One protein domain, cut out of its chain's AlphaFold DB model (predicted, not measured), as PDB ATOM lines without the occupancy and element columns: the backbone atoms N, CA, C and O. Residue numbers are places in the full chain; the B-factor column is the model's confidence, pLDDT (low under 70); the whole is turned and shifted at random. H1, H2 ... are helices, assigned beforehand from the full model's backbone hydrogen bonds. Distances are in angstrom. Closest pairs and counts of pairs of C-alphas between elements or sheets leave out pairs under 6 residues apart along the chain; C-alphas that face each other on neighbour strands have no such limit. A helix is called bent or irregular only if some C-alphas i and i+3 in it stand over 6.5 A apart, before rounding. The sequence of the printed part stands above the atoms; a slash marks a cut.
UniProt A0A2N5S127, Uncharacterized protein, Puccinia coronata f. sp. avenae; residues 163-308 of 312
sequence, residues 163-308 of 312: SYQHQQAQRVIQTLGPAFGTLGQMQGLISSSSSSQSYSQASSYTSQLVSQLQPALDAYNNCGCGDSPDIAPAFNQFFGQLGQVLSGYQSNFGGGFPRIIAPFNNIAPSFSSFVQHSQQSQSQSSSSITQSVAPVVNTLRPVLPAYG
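What this domain is: This is residues 163 to 308 of the 312 residues of an uncharacterized protein of Puccinia coronata f. sp. avenae (UniProt A0A2N5S127). This is an elongated bundle of long helices lying lengthwise, in which H1, H2, H3b, H4 and H3a follow one another round the bundle's long axis. H1 and H3 are bent into two arms each, and H3 folds back on itself as H3a and H3b. The printed part has 146 residues, with four named helices in the order H1, H2, H3, H4 and no named strand: all helix. It is compact, with a radius of gyration of the C-alphas of 15.0 A, and spans 49 by 28 by 22 A.

Where its parts are: Find C-alpha 163 at (-12.001, 22.983, 2.376), where H1 begins; by its hydrogen bonds residues 163 to 191 were assigned as one helix, but it is bent, with C-alphas 175 and 178 7.0 A apart, into H1a, residues 163 to 175, and H1b, residues 178 to 191. H2, residues 196 to 223, is 40.8 A long. H3, residues 231 to 280, was likewise assigned as one helix but is bent, C-alphas 252 and 255 being 9.3 A apart, into H3a, residues 231 to 252, 31.3 A, and H3b, residues 255 to 280, 35.9 A. H4, residues 284 to 300, ends at C-alpha 300, (-37.779, 46.936, -6.395).

How they stand to each other: H1b and H2 form a hairpin; look at the C-alphas of Ala 179 and Leu 209, their closest, 5.3 A apart. H2 touches H3b, closest at the C-alphas of Ser 203 and Ile 260, 4.3 A. H3a touches H4 at a shallow tilt of 17 degrees, the same way, closest at the C-alphas of Gly 243 and Val 296, 4.7 A. H2 and H4 are apart. Every O i to N i+4 pair is within hydrogen-bond range in H3a, but 8 of 9 in H1a, 9 of 10 in H1b, 21 of 24 in H2, 14 of 22 in H3b and 11 of 13 in H4.

The domain as a whole: The farthest C-alphas, of Ser 163 and Ser 195, are 49.3 A apart. The printed part has no cut and no long link. Look for pLDDT under 70 at, among others, residues 163 to 169, 224 to 230 and 280 to 286.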
ATOM      1  N   SER A 163     -12.641  21.963   1.523       55.22
ATOM      2  CA  SER A 163     -12.001  22.983   2.376       55.22
ATOM      3  C   SER A 163     -11.806  24.360   1.717       55.22
ATOM      4  O   SER A 163     -11.878  25.377   2.405       55.22
ATOM      5  N   TYR A 164     -11.613  24.417   0.395       59.25
ATOM      6  CA  TYR A 164     -11.476  25.675  -0.348       59.25
ATOM      7  C   TYR A 164     -12.794  26.447  -0.496       59.25
ATOM      8  O   TYR A 164     -12.798  27.667  -0.337       59.25
ATOM      9  N   GLN A 165     -13.916  25.767  -0.756       59.94
ATOM     10  CA  GLN A 165     -15.214  26.435  -0.905       59.94
ATOM     11  C   GLN A 165     -15.737  26.948   0.441       59.94
ATOM     12  O   GLN A 165     -16.247  28.064   0.513       59.94
ATOM     13  N   HIS A 166     -15.480  26.215   1.529       64.44
ATOM     14  CA  HIS A 166     -15.806  26.649   2.893       64.44
ATOM     15  C   HIS A 166     -15.019  27.880   3.356       64.44
ATOM     16  O   HIS A 166     -15.587  28.799   3.949       64.44
ATOM     17  N   GLN A 167     -13.720  27.956   3.054       66.62
ATOM     18  CA  GLN A 167     -12.912  29.134   3.396       66.62
ATOM     19  C   GLN A 167     -13.369  30.396   2.656       66.62
ATOM     20  O   GLN A 167     -13.291  31.498   3.203       66.62
ATOM     21  N   GLN A 168     -13.858  30.250   1.424       66.62
ATOM     22  CA  GLN A 168     -14.396  31.374   0.664       66.62
ATOM     23  C   GLN A 168     -15.819  31.738   1.101       66.62
ATOM     24  O   GLN A 168     -16.110  32.922   1.260       66.62
ATOM     25  N   ALA A 169     -16.654  30.747   1.424       66.56
ATOM     26  CA  ALA A 169     -17.974  30.947   2.018       66.56
ATOM     27  C   ALA A 169     -17.919  31.775   3.308       66.56
ATOM     28  O   ALA A 169     -18.656  32.746   3.470       66.56
ATOM     29  N   GLN A 170     -16.982  31.442   4.196       71.19
ATOM     30  CA  GLN A 170     -16.751  32.163   5.448       71.19
ATOM     31  C   GLN A 170     -16.407  33.642   5.227       71.19
ATOM     32  O   GLN A 170     -16.879  34.490   5.981       71.19
ATOM     33  N   ARG A 171     -15.646  33.984   4.177       71.00
ATOM     34  CA  ARG A 171     -15.360  35.392   3.849       71.00
ATOM     35  C   ARG A 171     -16.619  36.146   3.436       71.00
ATOM     36  O   ARG A 171     -16.824  37.261   3.905       71.00
ATOM     37  N   VAL A 172     -17.472  35.532   2.616       71.06
ATOM     38  CA  VAL A 172     -18.739  36.145   2.183       71.06
ATOM     39  C   VAL A 172     -19.658  36.384   3.387       71.06
ATOM     40  O   VAL A 172     -20.185  37.483   3.562       71.06
ATOM     41  N   ILE A 173     -19.777  35.400   4.281       74.12
ATOM     42  CA  ILE A 173     -20.595  35.507   5.501       74.12
ATOM     43  C   ILE A 173     -20.050  36.593   6.444       74.12
ATOM     44  O   ILE A 173     -20.820  37.398   6.966       74.12
ATOM     45  N   GLN A 174     -18.727  36.684   6.613       73.00
ATOM     46  CA  GLN A 174     -18.093  37.727   7.431       73.00
ATOM     47  C   GLN A 174     -18.348  39.136   6.882       73.00
ATOM     48  O   GLN A 174     -18.552  40.067   7.661       73.00
ATOM     49  N   THR A 175     -18.404  39.297   5.556       74.50
ATOM     50  CA  THR A 175     -18.747  40.587   4.935       74.50
ATOM     51  C   THR A 175     -20.229  40.945   5.047       74.50
ATOM     52  O   THR A 175     -20.566  42.127   5.050       74.50
ATOM     53  N   LEU A 176     -21.114  39.954   5.204       74.69
ATOM     54  CA  LEU A 176     -22.555  40.167   5.371       74.69
ATOM     55  C   LEU A 176     -22.946  40.575   6.801       74.69
ATOM     56  O   LEU A 176     -23.992  41.188   7.001       74.69
ATOM     57  N   GLY A 177     -22.107  40.269   7.795       78.19
ATOM     58  CA  GLY A 177     -22.339  40.573   9.213       78.19
ATOM     59  C   GLY A 177     -22.840  42.000   9.508       78.19
ATOM     60  O   GLY A 177     -23.903  42.147  10.116       78.19
ATOM     61  N   PRO A 178     -22.147  43.067   9.072       79.62
ATOM     62  CA  PRO A 178     -22.588  44.440   9.339       79.62
ATOM     63  C   PRO A 178     -23.894  44.821   8.610       79.62
ATOM     64  O   PRO A 178     -24.639  45.690   9.085       79.62
ATOM     65  N   ALA A 179     -24.242  44.130   7.518       80.31
ATOM     66  CA  ALA A 179     -25.456  44.415   6.757       80.31
ATOM     67  C   ALA A 179     -26.713  43.989   7.536       80.31
ATOM     68  O   ALA A 179     -27.722  44.696   7.512       80.31
ATOM     69  N   PHE A 180     -26.630  42.905   8.318       81.56
ATOM     70  CA  PHE A 180     -27.695  42.488   9.241       81.56
ATOM     71  C   PHE A 180     -27.950  43.510  10.353       81.56
ATOM     72  O   PHE A 180     -29.101  43.828  10.652       81.56
ATOM     73  N   GLY A 181     -26.893  44.092  10.927       83.31
ATOM     74  CA  GLY A 181     -27.038  45.158  11.926       83.31
ATOM     75  C   GLY A 181     -27.738  46.398  11.361       83.31
ATOM     76  O   GLY A 181     -28.514  47.062  12.051       83.31
ATOM     77  N   THR A 182     -27.511  46.680  10.077       84.25
ATOM     78  CA  THR A 182     -28.171  47.776   9.358       84.25
ATOM     79  C   THR A 182     -29.649  47.454   9.082       84.25
ATOM     80  O   THR A 182     -30.508  48.311   9.286       84.25
ATOM     81  N   LEU A 183     -29.975  46.208   8.708       80.94
ATOM     82  CA  LEU A 183     -31.359  45.731   8.542       80.94
ATOM     83  C   LEU A 183     -32.184  45.831   9.830       80.94
ATOM     84  O   LEU A 183     -33.332  46.270   9.781       80.94
ATOM     85  N   GLY A 184     -31.606  45.485  10.983       84.00
ATOM     86  CA  GLY A 184     -32.285  45.630  12.276       84.00
ATOM     87  C   GLY A 184     -32.650  47.086  12.588       84.00
ATOM     88  O   GLY A 184     -33.752  47.373  13.053       84.00
ATOM     89  N   GLN A 185     -31.764  48.029  12.251       83.69
ATOM     90  CA  GLN A 185     -32.044  49.463  12.394       83.69
ATOM     91  C   GLN A 185     -33.136  49.935  11.427       83.69
ATOM     92  O   GLN A 185     -34.021  50.699  11.819       83.69
ATOM     93  N   MET A 186     -33.134  49.434  10.188       77.69
ATOM     94  CA  MET A 186     -34.208  49.706   9.230       77.69
ATOM     95  C   MET A 186     -35.565  49.192   9.720       77.69
ATOM     96  O   MET A 186     -36.571  49.886   9.588       77.69
ATOM     97  N   GLN A 187     -35.600  48.008  10.331       80.38
ATOM     98  CA  GLN A 187     -36.829  47.442  10.886       80.38
ATOM     99  C   GLN A 187     -37.385  48.305  12.033       80.38
ATOM    100  O   GLN A 187     -38.595  48.514  12.114       80.38
ATOM    101  N   GLY A 188     -36.510  48.896  12.853       81.31
ATOM    102  CA  GLY A 188     -36.894  49.882  13.869       81.31
ATOM    103  C   GLY A 188     -37.476  51.172  13.278       81.31
ATOM    104  O   GLY A 188     -38.446  51.712  13.809       81.31
ATOM    105  N   LEU A 189     -36.944  51.637  12.143       79.56
ATOM    106  CA  LEU A 189     -37.456  52.821  11.444       79.56
ATOM    107  C   LEU A 189     -38.845  52.627  10.844       79.56
ATOM    108  O   LEU A 189     -39.582  53.597  10.767       79.56
ATOM    109  N   ILE A 190     -39.207  51.415  10.428       77.81
ATOM    110  CA  ILE A 190     -40.549  51.113   9.899       77.81
ATOM    111  C   ILE A 190     -41.615  51.271  10.990       77.81
ATOM    112  O   ILE A 190     -42.735  51.676  10.700       77.81
ATOM    113  N   SER A 191     -41.254  50.987  12.244       74.25
ATOM    114  CA  SER A 191     -42.108  51.237  13.411       74.25
ATOM    115  C   SER A 191     -42.188  52.731  13.769       74.25
ATOM    116  O   SER A 191     -43.123  53.179  14.433       74.25
ATOM    117  N   SER A 192     -41.212  53.525  13.318       67.50
ATOM    118  CA  SER A 192     -41.181  54.973  13.501       67.50
ATOM    119  C   SER A 192     -41.950  55.659  12.370       67.50
ATOM    120  O   SER A 192     -41.794  55.334  11.197       67.50
ATOM    121  N   SER A 193     -42.815  56.613  12.703       62.47
ATOM    122  CA  SER A 193     -43.700  57.253  11.726       62.47
ATOM    123  C   SER A 193     -42.938  57.896  10.551       62.47
ATOM    124  O   SER A 193     -41.804  58.376  10.681       62.47
ATOM    125  N   SER A 194     -43.578  57.909   9.376       67.75
ATOM    126  CA  SER A 194     -43.060  58.355   8.073       67.75
ATOM    127  C   SER A 194     -42.866  59.880   7.974       67.75
ATOM    128  O   SER A 194     -43.455  60.559   7.129       67.75
ATOM    129  N   SER A 195     -42.070  60.444   8.878       70.44
ATOM    130  CA  SER A 195     -41.665  61.849   8.905       70.44
ATOM    131  C   SER A 195     -40.502  62.107   7.946       70.44
ATOM    132  O   SER A 195     -39.679  61.230   7.716       70.44
ATOM    133  N   SER A 196     -40.376  63.323   7.401       71.62
ATOM    134  CA  SER A 196     -39.287  63.703   6.477       71.62
ATOM    135  C   SER A 196     -37.880  63.316   6.981       71.62
ATOM    136  O   SER A 196     -37.008  62.994   6.176       71.62
ATOM    137  N   GLN A 197     -37.676  63.275   8.306       72.94
ATOM    138  CA  GLN A 197     -36.427  62.842   8.940       72.94
ATOM    139  C   GLN A 197     -36.170  61.331   8.841       72.94
ATOM    140  O   GLN A 197     -35.019  60.934   8.622       72.94
ATOM    141  N   SER A 198     -37.205  60.490   8.952       76.38
ATOM    142  CA  SER A 198     -37.052  59.035   8.849       76.38
ATOM    143  C   SER A 198     -36.711  58.592   7.423       76.38
ATOM    144  O   SER A 198     -35.944  57.643   7.270       76.38
ATOM    145  N   TYR A 199     -37.124  59.331   6.380       73.50
ATOM    146  CA  TYR A 199     -36.663  59.072   5.000       73.50
ATOM    147  C   TYR A 199     -35.150  59.275   4.850       73.50
ATOM    148  O   TYR A 199     -34.467  58.430   4.273       73.50
ATOM    149  N   SER A 200     -34.603  60.378   5.374       78.31
ATOM    150  CA  SER A 200     -33.161  60.659   5.305       78.31
ATOM    151  C   SER A 200     -32.329  59.613   6.056       78.31
ATOM    152  O   SER A 200     -31.295  59.173   5.548       78.31
ATOM    153  N   GLN A 201     -32.805  59.141   7.212       82.81
ATOM    154  CA  GLN A 201     -32.151  58.053   7.948       82.81
ATOM    155  C   GLN A 201     -32.241  56.726   7.190       82.81
ATOM    156  O   GLN A 201     -31.214  56.087   6.973       82.81
ATOM    157  N   ALA A 202     -33.426  56.359   6.691       80.44
ATOM    158  CA  ALA A 202     -33.613  55.153   5.887       80.44
ATOM    159  C   ALA A 202     -32.697  55.151   4.653       80.44
ATOM    160  O   ALA A 202     -31.994  54.175   4.419       80.44
ATOM    161  N   SER A 203     -32.604  56.270   3.924       81.56
ATOM    162  CA  SER A 203     -31.706  56.389   2.764       81.56
ATOM    163  C   SER A 203     -30.221  56.237   3.125       81.56
ATOM    164  O   SER A 203     -29.452  55.645   2.361       81.56
ATOM    165  N   SER A 204     -29.814  56.709   4.309       86.06
ATOM    166  CA  SER A 204     -28.442  56.567   4.809       86.06
ATOM    167  C   SER A 204     -28.132  55.106   5.131       86.06
ATOM    168  O   SER A 204     -27.103  54.585   4.700       86.06
ATOM    169  N   TYR A 205     -29.059  54.411   5.795       85.81
ATOM    170  CA  TYR A 205     -28.945  52.977   6.055       85.81
ATOM    171  C   TYR A 205     -28.942  52.161   4.767       85.81
ATOM    172  O   TYR A 205     -28.155  51.229   4.638       85.81
ATOM    173  N   THR A 206     -29.772  52.509   3.782       83.56
ATOM    174  CA  THR A 206     -29.790  51.801   2.497       83.56
ATOM    175  C   THR A 206     -28.480  51.997   1.748       83.56
ATOM    176  O   THR A 206     -27.953  51.042   1.187       83.56
ATOM    177  N   SER A 207     -27.891  53.189   1.811       85.75
ATOM    178  CA  SER A 207     -26.576  53.457   1.219       85.75
ATOM    179  C   SER A 207     -25.462  52.649   1.894       85.75
ATOM    180  O   SER A 207     -24.602  52.092   1.210       85.75
ATOM    181  N   GLN A 208     -25.495  52.530   3.225       87.00
ATOM    182  CA  GLN A 208     -24.559  51.689   3.980       87.00
ATOM    183  C   GLN A 208     -24.737  50.208   3.650       87.00
ATOM    184  O   GLN A 208     -23.755  49.517   3.386       87.00
ATOM    185  N   LEU A 209     -25.982  49.736   3.603       85.12
ATOM    186  CA  LEU A 209     -26.312  48.357   3.269       85.12
ATOM    187  C   LEU A 209     -25.844  48.008   1.857       85.12
ATOM    188  O   LEU A 209     -25.196  46.987   1.675       85.12
ATOM    189  N   VAL A 210     -26.088  48.873   0.873       83.75
ATOM    190  CA  VAL A 210     -25.615  48.676  -0.502       83.75
ATOM    191  C   VAL A 210     -24.087  48.658  -0.570       83.75
ATOM    192  O   VAL A 210     -23.518  47.774  -1.204       83.75
ATOM    193  N   SER A 211     -23.416  49.565   0.144       85.69
ATOM    194  CA  SER A 211     -21.946  49.609   0.187       85.69
ATOM    195  C   SER A 211     -21.332  48.349   0.810       85.69
ATOM    196  O   SER A 211     -20.226  47.961   0.448       85.69
ATOM    197  N   GLN A 212     -22.044  47.696   1.732       80.94
ATOM    198  CA  GLN A 212     -21.616  46.443   2.363       80.94
ATOM    199  C   GLN A 212     -22.021  45.205   1.555       80.94
ATOM    200  O   GLN A 212     -21.308  44.204   1.547       80.94
ATOM    201  N   LEU A 213     -23.142  45.274   0.838       82.12
ATOM    202  CA  LEU A 213     -23.661  44.170   0.038       82.12
ATOM    203  C   LEU A 213     -22.893  44.008  -1.280       82.12
ATOM    204  O   LEU A 213     -22.724  42.892  -1.762       82.12
ATOM    205  N   GLN A 214     -22.396  45.102  -1.856       82.19
ATOM    206  CA  GLN A 214     -21.671  45.089  -3.126       82.19
ATOM    207  C   GLN A 214     -20.418  44.193  -3.113       82.19
ATOM    208  O   GLN A 214     -20.334  43.324  -3.983       82.19
ATOM    209  N   PRO A 215     -19.488  44.306  -2.142       79.75
ATOM    210  CA  PRO A 215     -18.341  43.404  -2.062       79.75
ATOM    211  C   PRO A 215     -18.740  41.961  -1.731       79.75
ATOM    212  O   PRO A 215     -18.043  41.043  -2.143       79.75
ATOM    213  N   ALA A 216     -19.860  41.737  -1.036       77.00
ATOM    214  CA  ALA A 216     -20.341  40.388  -0.743       77.00
ATOM    215  C   ALA A 216     -20.910  39.684  -1.989       77.00
ATOM    216  O   ALA A 216     -20.633  38.506  -2.209       77.00
ATOM    217  N   LEU A 217     -21.661  40.405  -2.832       79.94
ATOM    218  CA  LEU A 217     -22.144  39.899  -4.124       79.94
ATOM    219  C   LEU A 217     -20.980  39.640  -5.085       79.94
ATOM    220  O   LEU A 217     -20.966  38.627  -5.776       79.94
ATOM    221  N   ASP A 218     -19.998  40.541  -5.123       80.88
ATOM    222  CA  ASP A 218     -18.801  40.369  -5.947       80.88
ATOM    223  C   ASP A 218     -17.954  39.177  -5.472       80.88
ATOM    224  O   ASP A 218     -17.559  38.333  -6.275       80.88
ATOM    225  N   ALA A 219     -17.778  39.032  -4.155       75.56
ATOM    226  CA  ALA A 219     -17.115  37.876  -3.562       75.56
ATOM    227  C   ALA A 219     -17.859  36.570  -3.872       75.56
ATOM    228  O   ALA A 219     -17.203  35.578  -4.174       75.56
ATOM    229  N   TYR A 220     -19.197  36.572  -3.864       75.19
ATOM    230  CA  TYR A 220     -20.006  35.415  -4.256       75.19
ATOM    231  C   TYR A 220     -19.808  35.035  -5.732       75.19
ATOM    232  O   TYR A 220     -19.601  33.866  -6.053       75.19
ATOM    233  N   ASN A 221     -19.825  36.022  -6.632       74.94
ATOM    234  CA  ASN A 221     -19.619  35.793  -8.064       74.94
ATOM    235  C   ASN A 221     -18.198  35.294  -8.379       74.94
ATOM    236  O   ASN A 221     -18.021  34.475  -9.277       74.94
ATOM    237  N   ASN A 222     -17.191  35.756  -7.632       72.88
ATOM    238  CA  ASN A 222     -15.793  35.367  -7.829       72.88
ATOM    239  C   ASN A 222     -15.399  34.066  -7.108       72.88
ATOM    240  O   ASN A 222     -14.425  33.427  -7.506       72.88
ATOM    241  N   CYS A 223     -16.117  33.658  -6.056       70.31
ATOM    242  CA  CYS A 223     -15.754  32.475  -5.274       70.31
ATOM    243  C   CYS A 223     -16.278  31.148  -5.842       70.31
ATOM    244  O   CYS A 223     -15.839  30.082  -5.406       70.31
ATOM    245  N   GLY A 224     -17.270  31.182  -6.746       64.00
ATOM    246  CA  GLY A 224     -17.972  29.978  -7.217       64.00
ATOM    247  C   GLY A 224     -18.570  29.146  -6.074       64.00
ATOM    248  O   GLY A 224     -18.701  27.928  -6.177       64.00
ATOM    249  N   CYS A 225     -18.863  29.782  -4.940       64.94
ATOM    250  CA  CYS A 225     -19.245  29.124  -3.699       64.94
ATOM    251  C   CYS A 225     -20.768  29.006  -3.527       64.94
ATOM    252  O   CYS A 225     -21.237  28.637  -2.456       64.94
ATOM    253  N   GLY A 226     -21.543  29.224  -4.598       60.66
ATOM    254  CA  GLY A 226     -22.999  29.036  -4.613       60.66
ATOM    255  C   GLY A 226     -23.473  27.618  -4.285       60.66
ATOM    256  O   GLY A 226     -24.574  27.436  -3.770       60.66
ATOM    257  N   ASP A 227     -22.606  26.622  -4.471       59.44
ATOM    258  CA  ASP A 227     -22.831  25.241  -4.037       59.44
ATOM    259  C   ASP A 227     -22.618  25.015  -2.533       59.44
ATOM    260  O   ASP A 227     -23.014  23.978  -2.001       59.44
ATOM    261  N   SER A 228     -22.018  25.968  -1.813       64.44
ATOM    262  CA  SER A 228     -21.736  25.794  -0.387       64.44
ATOM    263  C   SER A 228     -23.026  25.833   0.441       64.44
ATOM    264  O   SER A 228     -23.771  26.817   0.372       64.44
ATOM    265  N   PRO A 229     -23.271  24.818   1.291       59.91
ATOM    266  CA  PRO A 229     -24.505  24.712   2.069       59.91
ATOM    267  C   PRO A 229     -24.654  25.806   3.137       59.91
ATOM    268  O   PRO A 229     -25.768  26.058   3.579       59.91
ATOM    269  N   ASP A 230     -23.571  26.486   3.530       65.50
ATOM    270  CA  ASP A 230     -23.593  27.566   4.531       65.50
ATOM    271  C   ASP A 230     -23.953  28.948   3.944       65.50
ATOM    272  O   ASP A 230     -24.456  29.817   4.657       65.50
ATOM    273  N   ILE A 231     -23.741  29.180   2.642       71.56
ATOM    274  CA  ILE A 231     -23.958  30.508   2.039       71.56
ATOM    275  C   ILE A 231     -25.432  30.761   1.752       71.56
ATOM    276  O   ILE A 231     -25.952  31.844   2.032       71.56
ATOM    277  N   ALA A 232     -26.117  29.758   1.207       72.69
ATOM    278  CA  ALA A 232     -27.533  29.860   0.904       72.69
ATOM    279  C   ALA A 232     -28.396  30.254   2.108       72.69
ATOM    280  O   ALA A 232     -29.156  31.210   1.956       72.69
ATOM    281  N   PRO A 233     -28.320  29.616   3.292       76.62
ATOM    282  CA  PRO A 233     -29.136  30.022   4.434       76.62
ATOM    283  C   PRO A 233     -28.825  31.453   4.895       76.62
ATOM    284  O   PRO A 233     -29.758  32.193   5.206       76.62
ATOM    285  N   ALA A 234     -27.560  31.890   4.852       77.75
ATOM    286  CA  ALA A 234     -27.181  33.260   5.207       77.75
ATOM    287  C   ALA A 234     -27.822  34.301   4.270       77.75
ATOM    288  O   ALA A 234     -28.461  35.249   4.734       77.75
ATOM    289  N   PHE A 235     -27.724  34.102   2.951       78.31
ATOM    290  CA  PHE A 235     -28.383  34.983   1.981       78.31
ATOM    291  C   PHE A 235     -29.905  34.886   2.039       78.31
ATOM    292  O   PHE A 235     -30.574  35.909   1.925       78.31
ATOM    293  N   ASN A 236     -30.460  33.695   2.269       81.31
ATOM    294  CA  ASN A 236     -31.900  33.517   2.436       81.31
ATOM    295  C   ASN A 236     -32.443  34.332   3.596       81.31
ATOM    296  O   ASN A 236     -33.456  35.016   3.461       81.31
ATOM    297  N   GLN A 237     -31.752  34.285   4.729       82.62
ATOM    298  CA  GLN A 237     -32.156  35.040   5.897       82.62
ATOM    299  C   GLN A 237     -32.008  36.547   5.663       82.62
ATOM    300  O   GLN A 237     -32.906  37.309   6.016       82.62
ATOM    301  N   PHE A 238     -30.916  36.979   5.025       84.44
ATOM    302  CA  PHE A 238     -30.696  38.384   4.677       84.44
ATOM    303  C   PHE A 238     -31.777  38.918   3.736       84.44
ATOM    304  O   PHE A 238     -32.434  39.908   4.047       84.44
ATOM    305  N   PHE A 239     -31.992  38.257   2.597       84.25
ATOM    306  CA  PHE A 239     -32.974  38.685   1.603       84.25
ATOM    307  C   PHE A 239     -34.407  38.536   2.102       84.25
ATOM    308  O   PHE A 239     -35.233  39.398   1.811       84.25
ATOM    309  N   GLY A 240     -34.693  37.526   2.924       85.81
ATOM    310  CA  GLY A 240     -35.979  37.396   3.605       85.81
ATOM    311  C   GLY A 240     -36.265  38.585   4.526       85.81
ATOM    312  O   GLY A 240     -37.335  39.189   4.440       85.81
ATOM    313  N   GLN A 241     -35.295  38.983   5.355       83.75
ATOM    314  CA  GLN A 241     -35.421  40.163   6.218       83.75
ATOM    315  C   GLN A 241     -35.508  41.455   5.406       83.75
ATOM    316  O   GLN A 241     -36.372  42.293   5.664       83.75
ATOM    317  N   LEU A 242     -34.659  41.601   4.386       85.12
ATOM    318  CA  LEU A 242     -34.676  42.750   3.489       85.12
ATOM    319  C   LEU A 242     -36.020  42.874   2.767       85.12
ATOM    320  O   LEU A 242     -36.545  43.975   2.658       85.12
ATOM    321  N   GLY A 243     -36.611  41.767   2.318       84.56
ATOM    322  CA  GLY A 243     -37.926  41.745   1.682       84.56
ATOM    323  C   GLY A 243     -39.030  42.231   2.619       84.56
ATOM    324  O   GLY A 243     -39.859  43.050   2.217       84.56
ATOM    325  N   GLN A 244     -39.010  41.807   3.887       85.06
ATOM    326  CA  GLN A 244     -39.954  42.306   4.895       85.06
ATOM    327  C   GLN A 244     -39.761  43.797   5.172       85.06
ATOM    328  O   GLN A 244     -40.733  44.550   5.231       85.06
ATOM    329  N   VAL A 245     -38.508  44.235   5.291       85.81
ATOM    330  CA  VAL A 245     -38.150  45.639   5.507       85.81
ATOM    331  C   VAL A 245     -38.604  46.501   4.328       85.81
ATOM    332  O   VAL A 245     -39.274  47.510   4.522       85.81
ATOM    333  N   LEU A 246     -38.325  46.092   3.091       83.88
ATOM    334  CA  LEU A 246     -38.745  46.814   1.889       83.88
ATOM    335  C   LEU A 246     -40.270  46.879   1.759       83.88
ATOM    336  O   LEU A 246     -40.806  47.942   1.451       83.88
ATOM    337  N   SER A 247     -40.973  45.788   2.068       84.38
ATOM    338  CA  SER A 247     -42.444  45.756   2.076       84.38
ATOM    339  C   SER A 247     -43.025  46.700   3.137       84.38
ATOM    340  O   SER A 247     -43.996  47.424   2.890       84.38
ATOM    341  N   GLY A 248     -42.400  46.743   4.317       83.69
ATOM    342  CA  GLY A 248     -42.748  47.674   5.384       83.69
ATOM    343  C   GLY A 248     -42.454  49.125   5.006       83.69
ATOM    344  O   GLY A 248     -43.275  50.000   5.281       83.69
ATOM    345  N   TYR A 249     -41.344  49.388   4.313       84.00
ATOM    346  CA  TYR A 249     -41.011  50.713   3.802       84.00
ATOM    347  C   TYR A 249     -42.003  51.186   2.742       84.00
ATOM    348  O   TYR A 249     -42.470  52.318   2.817       84.00
ATOM    349  N   GLN A 250     -42.374  50.335   1.787       82.06
ATOM    350  CA  GLN A 250     -43.396  50.669   0.796       82.06
ATOM    351  C   GLN A 250     -44.727  51.028   1.473       82.06
ATOM    352  O   GLN A 250     -45.346  52.030   1.117       82.06
ATOM    353  N   SER A 251     -45.136  50.248   2.477       85.12
ATOM    354  CA  SER A 251     -46.407  50.448   3.185       85.12
ATOM    355  C   SER A 251     -46.412  51.696   4.076       85.12
ATOM    356  O   SER A 251     -47.423  52.388   4.140       85.12
ATOM    357  N   ASN A 252     -45.292  52.011   4.739       82.81
ATOM    358  CA  ASN A 252     -45.205  53.152   5.661       82.81
ATOM    359  C   ASN A 252     -44.818  54.466   4.971       82.81
ATOM    360  O   ASN A 252     -45.307  55.524   5.346       82.81
ATOM    361  N   PHE A 253     -43.944  54.423   3.967       79.31
ATOM    362  CA  PHE A 253     -43.358  55.617   3.349       79.31
ATOM    363  C   PHE A 253     -43.962  55.929   1.975       79.31
ATOM    364  O   PHE A 253     -43.731  57.022   1.453       79.31
ATOM    365  N   GLY A 254     -44.735  55.006   1.388       77.81
ATOM    366  CA  GLY A 254     -45.506  55.209   0.160       77.81
ATOM    367  C   GLY A 254     -44.696  55.888  -0.948       77.81
ATOM    368  O   GLY A 254     -43.777  55.303  -1.517       77.81
ATOM    369  N   GLY A 255     -45.004  57.158  -1.223       75.94
ATOM    370  CA  GLY A 255     -44.359  57.955  -2.274       75.94
ATOM    371  C   GLY A 255     -42.879  58.300  -2.048       75.94
ATOM    372  O   GLY A 255     -42.197  58.655  -3.006       75.94
ATOM    373  N   GLY A 256     -42.353  58.192  -0.823       77.44
ATOM    374  CA  GLY A 256     -40.927  58.411  -0.539       77.44
ATOM    375  C   GLY A 256     -40.068  57.147  -0.610       77.44
ATOM    376  O   GLY A 256     -38.841  57.253  -0.620       77.44
ATOM    377  N   PHE A 257     -40.691  55.970  -0.734       82.06
ATOM    378  CA  PHE A 257     -40.000  54.693  -0.928       82.06
ATOM    379  C   PHE A 257     -38.941  54.735  -2.049       82.06
ATOM    380  O   PHE A 257     -37.803  54.355  -1.772       82.06
ATOM    381  N   PRO A 258     -39.212  55.295  -3.251       81.88
ATOM    382  CA  PRO A 258     -38.234  55.362  -4.338       81.88
ATOM    383  C   PRO A 258     -36.922  56.054  -3.988       81.88
ATOM    384  O   PRO A 258     -35.869  55.664  -4.484       81.88
ATOM    385  N   ARG A 259     -36.961  57.069  -3.119       77.69
ATOM    386  CA  ARG A 259     -35.744  57.770  -2.691       77.69
ATOM    387  C   ARG A 259     -34.928  56.961  -1.695       77.69
ATOM    388  O   ARG A 259     -33.707  57.063  -1.703       77.69
ATOM    389  N   ILE A 260     -35.594  56.169  -0.858       82.31
ATOM    390  CA  ILE A 260     -34.935  55.309   0.128       82.31
ATOM    391  C   ILE A 260     -34.167  54.203  -0.596       82.31
ATOM    392  O   ILE A 260     -33.007  53.959  -0.282       82.31
ATOM    393  N   ILE A 261     -34.778  53.591  -1.615       83.69
ATOM    394  CA  ILE A 261     -34.172  52.489  -2.374       83.69
ATOM    395  C   ILE A 261     -33.309  52.936  -3.555       83.69
ATOM    396  O   ILE A 261     -32.698  52.092  -4.202       83.69
ATOM    397  N   ALA A 262     -33.197  54.236  -3.828       84.06
ATOM    398  CA  ALA A 262     -32.333  54.764  -4.884       84.06
ATOM    399  C   ALA A 262     -30.886  54.217  -4.863       84.06
ATOM    400  O   ALA A 262     -30.369  53.919  -5.942       84.06
ATOM    401  N   PRO A 263     -30.232  53.999  -3.698       81.44
ATOM    402  CA  PRO A 263     -28.890  53.422  -3.657       81.44
ATOM    403  C   PRO A 263     -28.819  52.013  -4.257       81.44
ATOM    404  O   PRO A 263     -27.775  51.648  -4.790       81.44
ATOM    405  N   PHE A 264     -29.917  51.238  -4.251       81.69
ATOM    406  CA  PHE A 264     -29.950  49.915  -4.887       81.69
ATOM    407  C   PHE A 264     -29.720  49.977  -6.402       81.69
ATOM    408  O   PHE A 264     -29.298  48.995  -7.003       81.69
ATOM    409  N   ASN A 265     -29.912  51.131  -7.038       82.31
ATOM    410  CA  ASN A 265     -29.590  51.293  -8.453       82.31
ATOM    411  C   ASN A 265     -28.079  51.116  -8.723       82.31
ATOM    412  O   ASN A 265     -27.693  50.529  -9.728       82.31
ATOM    413  N   ASN A 266     -27.215  51.511  -7.781       81.31
ATOM    414  CA  ASN A 266     -25.757  51.415  -7.941       81.31
ATOM    415  C   ASN A 266     -25.228  49.970  -7.904       81.31
ATOM    416  O   ASN A 266     -24.155  49.688  -8.431       81.31
ATOM    417  N   ILE A 267     -25.978  49.057  -7.285       80.69
ATOM    418  CA  ILE A 267     -25.623  47.639  -7.120       80.69
ATOM    419  C   ILE A 267     -26.404  46.728  -8.070       80.69
ATOM    420  O   ILE A 267     -26.163  45.525  -8.111       80.69
ATOM    421  N   ALA A 268     -27.299  47.289  -8.888       81.44
ATOM    422  CA  ALA A 268     -28.008  46.558  -9.929       81.44
ATOM    423  C   ALA A 268     -27.101  45.656 -10.803       81.44
ATOM    424  O   ALA A 268     -27.473  44.496 -10.997       81.44
ATOM    425  N   PRO A 269     -25.910  46.085 -11.288       78.94
ATOM    426  CA  PRO A 269     -25.053  45.208 -12.098       78.94
ATOM    427  C   PRO A 269     -24.497  44.003 -11.319       78.94
ATOM    428  O   PRO A 269     -24.459  42.883 -11.835       78.94
ATOM    429  N   SER A 270     -24.113  44.195 -10.056       80.38
ATOM    430  CA  SER A 270     -23.640  43.120  -9.174       80.38
ATOM    431  C   SER A 270     -24.774  42.164  -8.805       80.38
ATOM    432  O   SER A 270     -24.578  40.950  -8.774       80.38
ATOM    433  N   PHE A 271     -25.976  42.700  -8.593       81.19
ATOM    434  CA  PHE A 271     -27.181  41.919  -8.333       81.19
ATOM    435  C   PHE A 271     -27.590  41.075  -9.544       81.19
ATOM    436  O   PHE A 271     -27.914  39.901  -9.394       81.19
ATOM    437  N   SER A 272     -27.516  41.640 -10.752       79.38
ATOM    438  CA  SER A 272     -27.754  40.908 -12.000       79.38
ATOM    439  C   SER A 272     -26.803  39.729 -12.150       79.38
ATOM    440  O   SER A 272     -27.244  38.615 -12.427       79.38
ATOM    441  N   SER A 273     -25.511  39.967 -11.916       82.31
ATOM    442  CA  SER A 273     -24.482  38.927 -11.997       82.31
ATOM    443  C   SER A 273     -24.742  37.815 -10.977       82.31
ATOM    444  O   SER A 273     -24.720  36.641 -11.328       82.31
ATOM    445  N   PHE A 274     -25.106  38.191  -9.747       80.12
ATOM    446  CA  PHE A 274     -25.458  37.253  -8.681       80.12
ATOM    447  C   PHE A 274     -26.660  36.372  -9.034       80.12
ATOM    448  O   PHE A 274     -26.605  35.157  -8.864       80.12
ATOM    449  N   VAL A 275     -27.742  36.965  -9.547       78.62
ATOM    450  CA  VAL A 275     -28.952  36.223  -9.925       78.62
ATOM    451  C   VAL A 275     -28.665  35.263 -11.074       78.62
ATOM    452  O   VAL A 275     -29.069  34.105 -11.006       78.62
ATOM    453  N   GLN A 276     -27.942  35.711 -12.103       77.56
ATOM    454  CA  GLN A 276     -27.552  34.849 -13.221       77.56
ATOM    455  C   GLN A 276     -26.674  33.685 -12.752       77.56
ATOM    456  O   GLN A 276     -26.918  32.543 -13.134       77.56
ATOM    457  N   HIS A 277     -25.711  33.956 -11.869       73.44
ATOM    458  CA  HIS A 277     -24.849  32.927 -11.294       73.44
ATOM    459  C   HIS A 277     -25.648  31.936 -10.435       73.44
ATOM    460  O   HIS A 277     -25.471  30.726 -10.556       73.44
ATOM    461  N   SER A 278     -26.588  32.434  -9.625       70.44
ATOM    462  CA  SER A 278     -27.476  31.603  -8.809       70.44
ATOM    463  C   SER A 278     -28.365  30.703  -9.670       70.44
ATOM    464  O   SER A 278     -28.505  29.532  -9.356       70.44
ATOM    465  N   GLN A 279     -28.950  31.198 -10.763       70.62
ATOM    466  CA  GLN A 279     -29.802  30.368 -11.630       70.62
ATOM    467  C   GLN A 279     -29.009  29.317 -12.421       70.62
ATOM    468  O   GLN A 279     -29.540  28.251 -12.731       70.62
ATOM    469  N   GLN A 280     -27.746  29.599 -12.748       68.00
ATOM    470  CA  GLN A 280     -26.889  28.661 -13.471       68.00
ATOM    471  C   GLN A 280     -26.428  27.489 -12.586       68.00
ATOM    472  O   GLN A 280     -26.257  26.372 -13.082       68.00
ATOM    473  N   SER A 281     -26.264  27.713 -11.281       65.12
ATOM    474  CA  SER A 281     -25.975  26.654 -10.313       65.12
ATOM    475  C   SER A 281     -27.238  25.829 -10.031       65.12
ATOM    476  O   SER A 281     -28.141  26.293  -9.341       65.12
ATOM    477  N   GLN A 282     -27.302  24.581 -10.510       59.62
ATOM    478  CA  GLN A 282     -28.431  23.644 -10.298       59.62
ATOM    479  C   GLN A 282     -28.527  23.072  -8.865       59.62
ATOM    480  O   GLN A 282     -29.142  22.034  -8.618       59.62
ATOM    481  N   SER A 283     -27.896  23.730  -7.905       61.78
ATOM    482  CA  SER A 283     -27.739  23.281  -6.527       61.78
ATOM    483  C   SER A 283     -28.997  23.591  -5.710       61.78
ATOM    484  O   SER A 283     -29.671  24.601  -5.930       61.78
ATOM    485  N   GLN A 284     -29.323  22.751  -4.719       61.50
ATOM    486  CA  GLN A 284     -30.472  22.990  -3.825       61.50
ATOM    487  C   GLN A 284     -30.386  24.369  -3.137       61.50
ATOM    488  O   GLN A 284     -31.388  25.073  -3.015       61.50
ATOM    489  N   SER A 285     -29.165  24.790  -2.803       64.38
ATOM    490  CA  SER A 285     -28.772  26.105  -2.286       64.38
ATOM    491  C   SER A 285     -29.288  27.275  -3.140       64.38
ATOM    492  O   SER A 285     -29.849  28.244  -2.621       64.38
ATOM    493  N   SER A 286     -29.159  27.160  -4.461       66.81
ATOM    494  CA  SER A 286     -29.546  28.183  -5.433       66.81
ATOM    495  C   SER A 286     -31.053  28.392  -5.518       66.81
ATOM    496  O   SER A 286     -31.530  29.521  -5.658       66.81
ATOM    497  N   SER A 287     -31.815  27.300  -5.409       70.69
ATOM    498  CA  SER A 287     -33.282  27.342  -5.425       70.69
ATOM    499  C   SER A 287     -33.806  28.155  -4.244       70.69
ATOM    500  O   SER A 287     -34.673  29.011  -4.415       70.69
ATOM    501  N   SER A 288     -33.226  27.956  -3.058       72.81
ATOM    502  CA  SER A 288     -33.591  28.718  -1.865       72.81
ATOM    503  C   SER A 288     -33.240  30.200  -2.024       72.81
ATOM    504  O   SER A 288     -34.099  31.057  -1.843       72.81
ATOM    505  N   ILE A 289     -32.008  30.528  -2.437       76.31
ATOM    506  CA  ILE A 289     -31.582  31.926  -2.662       76.31
ATOM    507  C   ILE A 289     -32.529  32.647  -3.635       76.31
ATOM    508  O   ILE A 289     -32.953  33.773  -3.389       76.31
ATOM    509  N   THR A 290     -32.912  31.985  -4.723       76.69
ATOM    510  CA  THR A 290     -33.834  32.550  -5.720       76.69
ATOM    511  C   THR A 290     -35.201  32.869  -5.096       76.69
ATOM    512  O   THR A 290     -35.758  33.942  -5.335       76.69
ATOM    513  N   GLN A 291     -35.718  31.987  -4.236       77.00
ATOM    514  CA  GLN A 291     -36.997  32.180  -3.541       77.00
ATOM    515  C   GLN A 291     -36.975  33.345  -2.544       77.00
ATOM    516  O   GLN A 291     -37.961  34.072  -2.435       77.00
ATOM    517  N   SER A 292     -35.867  33.558  -1.833       77.75
ATOM    518  CA  SER A 292     -35.736  34.682  -0.891       77.75
ATOM    519  C   SER A 292     -35.486  36.021  -1.578       77.75
ATOM    520  O   SER A 292     -35.889  37.062  -1.061       77.75
ATOM    521  N   VAL A 293     -34.872  36.013  -2.760       79.31
ATOM    522  CA  VAL A 293     -34.633  37.217  -3.568       79.31
ATOM    523  C   VAL A 293     -35.897  37.693  -4.292       79.31
ATOM    524  O   VAL A 293     -36.080  38.899  -4.466       79.31
ATOM    525  N   ALA A 294     -36.805  36.785  -4.661       81.81
ATOM    526  CA  ALA A 294     -38.059  37.108  -5.347       81.81
ATOM    527  C   ALA A 294     -38.874  38.263  -4.713       81.81
ATOM    528  O   ALA A 294     -39.220  39.201  -5.436       81.81
ATOM    529  N   PRO A 295     -39.164  38.288  -3.394       77.12
ATOM    530  CA  PRO A 295     -39.896  39.403  -2.783       77.12
ATOM    531  C   PRO A 295     -39.141  40.736  -2.874       77.12
ATOM    532  O   PRO A 295     -39.758  41.782  -3.083       77.12
ATOM    533  N   VAL A 296     -37.811  40.715  -2.775       80.88
ATOM    534  CA  VAL A 296     -36.971  41.914  -2.910       80.88
ATOM    535  C   VAL A 296     -37.054  42.456  -4.335       80.88
ATOM    536  O   VAL A 296     -37.347  43.634  -4.528       80.88
ATOM    537  N   VAL A 297     -36.882  41.593  -5.338       81.25
ATOM    538  CA  VAL A 297     -36.958  41.981  -6.754       81.25
ATOM    539  C   VAL A 297     -38.352  42.481  -7.112       81.25
ATOM    540  O   VAL A 297     -38.457  43.533  -7.732       81.25
ATOM    541  N   ASN A 298     -39.416  41.816  -6.658       79.38
ATOM    542  CA  ASN A 298     -40.795  42.251  -6.897       79.38
ATOM    543  C   ASN A 298     -41.098  43.630  -6.300       79.38
ATOM    544  O   ASN A 298     -41.819  44.416  -6.912       79.38
ATOM    545  N   THR A 299     -40.512  43.948  -5.144       79.31
ATOM    546  CA  THR A 299     -40.684  45.258  -4.496       79.31
ATOM    547  C   THR A 299     -39.852  46.349  -5.182       79.31
ATOM    548  O   THR A 299     -40.283  47.497  -5.286       79.31
ATOM    549  N   LEU A 300     -38.668  46.003  -5.694       75.69
ATOM    550  CA  LEU A 300     -37.779  46.936  -6.395       75.69
ATOM    551  C   LEU A 300     -38.207  47.180  -7.852       75.69
ATOM    552  O   LEU A 300     -38.033  48.289  -8.355       75.69
ATOM    553  N   ARG A 301     -38.808  46.189  -8.522       77.50
ATOM    554  CA  ARG A 301     -39.231  46.231  -9.935       77.50
ATOM    555  C   ARG A 301     -40.041  47.465 -10.341       77.50
ATOM    556  O   ARG A 301     -39.706  48.057 -11.365       77.50
ATOM    557  N   PRO A 302     -41.102  47.869  -9.609       67.50
ATOM    558  CA  PRO A 302     -41.923  49.011 -10.014       67.50
ATOM    559  C   PRO A 302     -41.186  50.347  -9.904       67.50
ATOM    560  O   PRO A 302     -41.658  51.352 -10.428       67.50
ATOM    561  N   VAL A 303     -40.043  50.370  -9.222       69.00
ATOM    562  CA  VAL A 303     -39.342  51.601  -8.859       69.00
ATOM    563  C   VAL A 303     -37.983  51.718  -9.538       69.00
ATOM    564  O   VAL A 303     -37.511  52.824  -9.793       69.00
ATOM    565  N   LEU A 304     -37.358  50.585  -9.857       74.06
ATOM    566  CA  LEU A 304     -36.053  50.508 -10.489       74.06
ATOM    567  C   LEU A 304     -36.147  49.681 -11.780       74.06
ATOM    568  O   LEU A 304     -36.219  48.450 -11.718       74.06
ATOM    569  N   PRO A 305     -36.069  50.320 -12.961       62.41
ATOM    570  CA  PRO A 305     -36.165  49.614 -14.238       62.41
ATOM    571  C   PRO A 305     -35.017  48.618 -14.456       62.41
ATOM    572  O   PRO A 305     -35.206  47.613 -15.136       62.41
ATOM    573  N   ALA A 306     -33.859  48.834 -13.818       68.75
ATOM    574  CA  ALA A 306     -32.714  47.924 -13.877       68.75
ATOM    575  C   ALA A 306     -33.027  46.508 -13.350       68.75
ATOM    576  O   ALA A 306     -32.437  45.537 -13.813       68.75
ATOM    577  N   TYR A 307     -33.987  46.376 -12.429       71.19
ATOM    578  CA  TYR A 307     -34.410  45.090 -11.865       71.19
ATOM    579  C   TYR A 307     -35.560  44.440 -12.650       71.19
ATOM    580  O   TYR A 307     -35.876  43.277 -12.424       71.19
ATOM    581  N   GLY A 308     -36.178  45.159 -13.593       62.38
ATOM    582  CA  GLY A 308     -37.295  44.660 -14.403       62.38
ATOM    583  C   GLY A 308     -36.919  43.599 -15.433       62.38
ATOM    584  O   GLY A 308     -37.804  42.899 -15.913       62.38
TER     585      GLY A 308